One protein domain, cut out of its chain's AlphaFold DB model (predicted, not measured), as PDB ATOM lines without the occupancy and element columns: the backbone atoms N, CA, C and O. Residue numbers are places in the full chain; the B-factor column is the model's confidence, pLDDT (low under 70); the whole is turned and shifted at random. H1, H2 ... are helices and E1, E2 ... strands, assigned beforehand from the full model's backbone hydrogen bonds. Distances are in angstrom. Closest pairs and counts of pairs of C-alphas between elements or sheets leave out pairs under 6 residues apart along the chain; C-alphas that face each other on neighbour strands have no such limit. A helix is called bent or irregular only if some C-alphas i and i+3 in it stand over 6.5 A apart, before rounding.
ATOM      1  N   PHE A 123      10.497  20.052  30.392       92.62
ATOM      2  CA  PHE A 123      11.892  20.253  30.038       92.62
ATOM      3  C   PHE A 123      12.564  18.888  29.897       92.62
ATOM      4  O   PHE A 123      12.506  18.072  30.818       92.62
ATOM      5  N   ILE A 124      13.165  18.638  28.734       91.12
ATOM      6  CA  ILE A 124      13.830  17.376  28.408       91.12
ATOM      7  C   ILE A 124      15.290  17.684  28.094       91.12
ATOM      8  O   ILE A 124      15.592  18.289  27.067       91.12
ATOM      9  N   ASP A 125      16.184  17.243  28.969       91.50
ATOM     10  CA  ASP A 125      17.626  17.318  28.775       91.50
ATOM     11  C   ASP A 125      18.148  15.944  28.353       91.50
ATOM     12  O   ASP A 125      18.301  15.030  29.166       91.50
ATOM     13  N   LEU A 126      18.423  15.806  27.058       90.19
ATOM     14  CA  LEU A 126      18.920  14.563  26.475       90.19
ATOM     15  C   LEU A 126      20.398  14.299  26.780       90.19
ATOM     16  O   LEU A 126      20.813  13.144  26.732       90.19
ATOM     17  N   LEU A 127      21.181  15.325  27.128       89.62
ATOM     18  CA  LEU A 127      22.591  15.152  27.491       89.62
ATOM     19  C   LEU A 127      22.703  14.485  28.862       89.62
ATOM     20  O   LEU A 127      23.485  13.556  29.042       89.62
ATOM     21  N   ASN A 128      21.866  14.924  29.802       88.88
ATOM     22  CA  ASN A 128      21.810  14.372  31.156       88.88
ATOM     23  C   ASN A 128      20.734  13.289  31.329       88.88
ATOM     24  O   ASN A 128      20.542  12.792  32.436       88.88
ATOM     25  N   SER A 129      20.019  12.929  30.254       87.19
ATOM     26  CA  SER A 129      18.876  12.001  30.282       87.19
ATOM     27  C   SER A 129      17.858  12.344  31.382       87.19
ATOM     28  O   SER A 129      17.327  11.459  32.054       87.19
ATOM     29  N   SER A 130      17.603  13.638  31.589       89.75
ATOM     30  CA  SER A 130      16.753  14.143  32.669       89.75
ATOM     31  C   SER A 130      15.489  14.799  32.126       89.75
ATOM     32  O   SER A 130      15.505  15.464  31.088       89.75
ATOM     33  N   PHE A 131      14.377  14.574  32.818       92.62
ATOM     34  CA  PHE A 131      13.061  15.041  32.409       92.62
ATOM     35  C   PHE A 131      12.405  15.707  33.601       92.62
ATOM     36  O   PHE A 131      12.452  15.179  34.713       92.62
ATOM     37  N   SER A 132      11.786  16.853  33.361       94.62
ATOM     38  CA  SER A 132      11.145  17.631  34.411       94.62
ATOM     39  C   SER A 132       9.850  18.249  33.914       94.62
ATOM     40  O   SER A 132       9.757  18.693  32.769       94.62
ATOM     41  N   TYR A 133       8.861  18.326  34.792       93.75
ATOM     42  CA  TYR A 133       7.708  19.193  34.617       93.75
ATOM     43  C   TYR A 133       8.097  20.635  34.972       93.75
ATOM     44  O   TYR A 133       8.800  20.879  35.955       93.75
ATOM     45  N   VAL A 134       7.667  21.601  34.161       93.62
ATOM     46  CA  VAL A 134       7.917  23.023  34.413       93.62
ATOM     47  C   VAL A 134       6.753  23.581  35.224       93.62
ATOM     48  O   VAL A 134       5.667  23.814  34.695       93.62
ATOM     49  N   ASN A 135       6.991  23.837  36.508       88.38
ATOM     50  CA  ASN A 135       6.037  24.539  37.352       88.38
ATOM     51  C   ASN A 135       6.146  26.046  37.079       88.38
ATOM     52  O   ASN A 135       7.083  26.707  37.531       88.38
ATOM     53  N   THR A 136       5.199  26.590  36.314       84.44
ATOM     54  CA  THR A 136       5.199  28.001  35.900       84.44
ATOM     55  C   THR A 136       4.888  28.963  37.048       84.44
ATOM     56  O   THR A 136       5.402  30.081  37.048       84.44
ATOM     57  N   GLU A 137       4.120  28.527  38.052       84.94
ATOM     58  CA  GLU A 137       3.784  29.334  39.231       84.94
ATOM     59  C   GLU A 137       4.995  29.508  40.150       84.94
ATOM     60  O   GLU A 137       5.360  30.624  40.515       84.94
ATOM     61  N   LYS A 138       5.658  28.396  40.489       88.19
ATOM     62  CA  LYS A 138       6.839  28.388  41.363       88.19
ATOM     63  C   LYS A 138       8.133  28.717  40.625       88.19
ATOM     64  O   LYS A 138       9.144  28.974  41.272       88.19
ATOM     65  N   ARG A 139       8.107  28.723  39.287       88.44
ATOM     66  CA  ARG A 139       9.280  28.874  38.409       88.44
ATOM     67  C   ARG A 139      10.366  27.831  38.703       88.44
ATOM     68  O   ARG A 139      11.550  28.153  38.755       88.44
ATOM     69  N   THR A 140       9.955  26.581  38.900       93.38
ATOM     70  CA  THR A 140      10.842  25.456  39.238       93.38
ATOM     71  C   THR A 140      10.697  24.299  38.256       93.38
ATOM     72  O   THR A 140       9.657  24.133  37.618       93.38
ATOM     73  N   LEU A 141      11.742  23.472  38.166       94.50
ATOM     74  CA  LEU A 141      11.705  22.187  37.473       94.50
ATOM     75  C   LEU A 141      11.446  21.076  38.492       94.50
ATOM     76  O   LEU A 141      12.239  20.874  39.408       94.50
ATOM     77  N   GLU A 142      10.339  20.364  38.326       94.50
ATOM     78  CA  GLU A 142       9.979  19.205  39.141       94.50
ATOM     79  C   GLU A 142      10.396  17.941  38.390       94.50
ATOM     80  O   GLU A 142       9.870  17.649  37.315       94.50
ATOM     81  N   LYS A 143      11.400  17.230  38.911       93.38
ATOM     82  CA  LYS A 143      12.006  16.082  38.230       93.38
ATOM     83  C   LYS A 143      11.010  14.926  38.092       93.38
ATOM     84  O   LYS A 143      10.255  14.630  39.014       93.38
ATOM     85  N   ILE A 144      11.046  14.265  36.942       92.06
ATOM     86  CA  ILE A 144      10.292  13.053  36.632       92.06
ATOM     87  C   ILE A 144      11.281  11.887  36.678       92.06
ATOM     88  O   ILE A 144      12.129  11.755  35.798       92.06
ATOM     89  N   ASP A 145      11.194  11.068  37.725       83.88
ATOM     90  CA  ASP A 145      12.125   9.950  37.933       83.88
ATOM     91  C   ASP A 145      11.709   8.672  37.183       83.88
ATOM     92  O   ASP A 145      12.563   7.875  36.796       83.88
ATOM     93  N   GLU A 146      10.414   8.485  36.923       79.38
ATOM     94  CA  GLU A 146       9.892   7.303  36.230       79.38
ATOM     95  C   GLU A 146       9.653   7.586  34.748       79.38
ATOM     96  O   GLU A 146       8.653   8.183  34.347       79.38
ATOM     97  N   ILE A 147      10.582   7.123  33.913       79.06
ATOM     98  CA  ILE A 147      10.505   7.271  32.461       79.06
ATOM     99  C   ILE A 147      10.591   5.890  31.837       79.06
ATOM    100  O   ILE A 147      11.602   5.201  31.939       79.06
ATOM    101  N   SER A 148       9.519   5.488  31.163       73.19
ATOM    102  CA  SER A 148       9.390   4.155  30.569       73.19
ATOM    103  C   SER A 148      10.306   3.911  29.367       73.19
ATOM    104  O   SER A 148      10.539   2.763  29.001       73.19
ATOM    105  N   ASN A 149      10.827   4.972  28.750       77.06
ATOM    106  CA  ASN A 149      11.605   4.909  27.520       77.06
ATOM    107  C   ASN A 149      12.942   5.636  27.671       77.06
ATOM    108  O   ASN A 149      13.007   6.733  28.219       77.06
ATOM    109  N   THR A 150      13.992   5.079  27.074       81.06
ATOM    110  CA  THR A 150      15.247   5.803  26.853       81.06
ATOM    111  C   THR A 150      15.142   6.635  25.579       81.06
ATOM    112  O   THR A 150      14.749   6.127  24.520       81.06
ATOM    113  N   TYR A 151      15.523   7.907  25.660       86.94
ATOM    114  CA  TYR A 151      15.535   8.836  24.536       86.94
ATOM    115  C   TYR A 151      16.965   9.313  24.305       86.94
ATOM    116  O   TYR A 151      17.559   9.914  25.192       86.94
ATOM    117  N   THR A 152      17.527   9.015  23.135       84.81
ATOM    118  CA  THR A 152      18.954   9.274  22.862       84.81
ATOM    119  C   THR A 152      19.197  10.569  22.095       84.81
ATOM    120  O   THR A 152      20.278  11.145  22.159       84.81
ATOM    121  N   ASN A 153      18.202  11.026  21.339       88.88
ATOM    122  CA  ASN A 153      18.292  12.194  20.476       88.88
ATOM    123  C   ASN A 153      16.895  12.806  20.264       88.88
ATOM    124  O   ASN A 153      15.874  12.221  20.635       88.88
ATOM    125  N   THR A 154      16.833  13.988  19.655       87.62
ATOM    126  CA  THR A 154      15.570  14.711  19.444       87.62
ATOM    127  C   THR A 154      14.577  13.934  18.573       87.62
ATOM    128  O   THR A 154      13.379  13.952  18.855       87.62
ATOM    129  N   ASN A 155      15.048  13.205  17.555       88.31
ATOM    130  CA  ASN A 155      14.167  12.387  16.716       88.31
ATOM    131  C   ASN A 155      13.541  11.253  17.533       88.31
ATOM    132  O   ASN A 155      12.339  11.030  17.426       88.31
ATOM    133  N   ASP A 156      14.314  10.588  18.395       89.00
ATOM    134  CA  ASP A 156      13.802   9.559  19.305       89.00
ATOM    135  C   ASP A 156      12.660  10.094  20.172       89.00
ATOM    136  O   ASP A 156      11.630   9.430  20.298       89.00
ATOM    137  N   VAL A 157      12.829  11.289  20.750       88.12
ATOM    138  CA  VAL A 157      11.787  11.966  21.541       88.12
ATOM    139  C   VAL A 157      10.530  12.158  20.709       88.12
ATOM    140  O   VAL A 157       9.450  11.736  21.121       88.12
ATOM    141  N   ILE A 158      10.676  12.740  19.521       87.50
ATOM    142  CA  ILE A 158       9.559  13.021  18.621       87.50
ATOM    143  C   ILE A 158       8.823  11.729  18.250       87.50
ATOM    144  O   ILE A 158       7.607  11.665  18.401       87.50
ATOM    145  N   TYR A 159       9.525  10.687  17.799       86.81
ATOM    146  CA  TYR A 159       8.891   9.448  17.343       86.81
ATOM    147  C   TYR A 159       8.226   8.669  18.481       86.81
ATOM    148  O   TYR A 159       7.083   8.230  18.335       86.81
ATOM    149  N   LYS A 160       8.911   8.513  19.619       86.88
ATOM    150  CA  LYS A 160       8.426   7.699  20.745       86.88
ATOM    151  C   LYS A 160       7.293   8.386  21.512       86.88
ATOM    152  O   LYS A 160       6.338   7.714  21.882       86.88
ATOM    153  N   LEU A 161       7.326   9.712  21.695       84.56
ATOM    154  CA  LEU A 161       6.217  10.441  22.338       84.56
ATOM    155  C   LEU A 161       4.966  10.538  21.455       84.56
ATOM    156  O   LEU A 161       3.863  10.801  21.940       84.56
ATOM    157  N   ASN A 162       5.119  10.353  20.147       81.62
ATOM    158  CA  ASN A 162       4.028  10.516  19.203       81.62
ATOM    159  C   ASN A 162       3.040   9.329  19.196       81.62
ATOM    160  O   ASN A 162       1.881   9.509  18.823       81.62
ATOM    161  N   ASN A 163       3.446   8.131  19.645       81.88
ATOM    162  CA  ASN A 163       2.595   6.926  19.667       81.88
ATOM    163  C   ASN A 163       1.824   6.703  18.343       81.88
ATOM    164  O   ASN A 163       0.633   6.392  18.340       81.88
TER     165      ASN A 163
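What this domain is: This is residues 123 to 163 of the 175 residues of the protein "DEAD/DEAH box helicase" of Escherichia coli (UniProt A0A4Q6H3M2). A small ribbon of three antiparallel strands, E1, E2 and E3, folds back and forth in two hairpins, and a single short helix, H1, is set off from it at one end of the long axis. The turn between E2 and E3 makes the opposite end, and the ten residues 144 to 153 lead from E3 to the helix, which does not cover the sheet. The printed part has 41 residues, with three named strands and one named helix in the order E1, E2, E3, H1 along the chain; the sheet's order is E1, E2, E3, and the class is mixed, helices and strands. The whole is only just loose, close to compact, with a radius of gyration of the C-alphas of 11.1 A, and it is elongated, with spans of 30 by 20 by 17 A.

Where its parts are: The printed part begins with E1, residues 123 to 125, whose first C-alpha, that of Phe 123, is at (11.892, 20.253, 30.038). After residues 126 to 129 comes E2, residues 130 to 135, the longest strand with 6 residues, 15.6 A from first to last C-alpha; its C-alpha 130 is at (16.753, 14.143, 32.669). After residues 136 to 139 comes E3, residues 140 to 143, which measures 9.5 A from first to last C-alpha. Residues 144 to 153 follow, and then H1, residues 154 to 162, 12.3 A from first to last C-alpha. The C-alpha of Asn 162, where H1 ends, is at (4.028, 10.516, 19.203). H1 is not bent, and Asn 163 is the last printed residue.

How they stand to each other: The sheet is a meander, each strand the antiparallel neighbour of the one before, with E1 and E3 as edge strands and E2 as the inner strand. E1 and E2 form a hairpin over a tight link of 4 residues, and their directions stand at 161 degrees. Ile 124 and Phe 131 face each other with C-alphas 4.7 A apart, and N 123 and O 132 are within hydrogen-bond range at 2.8 A, as are N 130 and O 125 at 2.9 A. E2 and E3 form the second hairpin, also over a tight link of 4 residues, at 139 degrees between their directions. There the C-alphas of Ser 132 and Lys 143 face each other at 4.2 A, N 133 and O 142 are within hydrogen-bond range at 2.8 A, and so are N 142 and O 133 at 2.9 A. The pairing is staggered: E2 pairs with E1 over residues 130 to 132 and with E3 over residues 132 to 135. The closest C-alphas of E1 and E3, those of Phe 123 and Leu 141, are 7.7 A apart. The sheet's C-alphas lie up to 3.8 A off the best plane through them. H1 is not on the sheet, with 3 pairs of C-alphas within 10 A, and it is apart from E1 and from E2. In H1 every O i to N i+4 pair is within hydrogen-bond range.

The domain as a whole: The two C-alphas farthest apart in the domain are those of Lys 138, in the link between E2 and E3, and Asn 163, at 30.8 A. The C-alphas of the first and last printed residues, Phe 123 and Asn 163, are 19.3 A apart. The printed part has no cut. The link from E3 to H1, with 10 residues, is short but not tight, and no link is long. The mean pLDDT of the printed part is 87.7, and no printed residue is under 70.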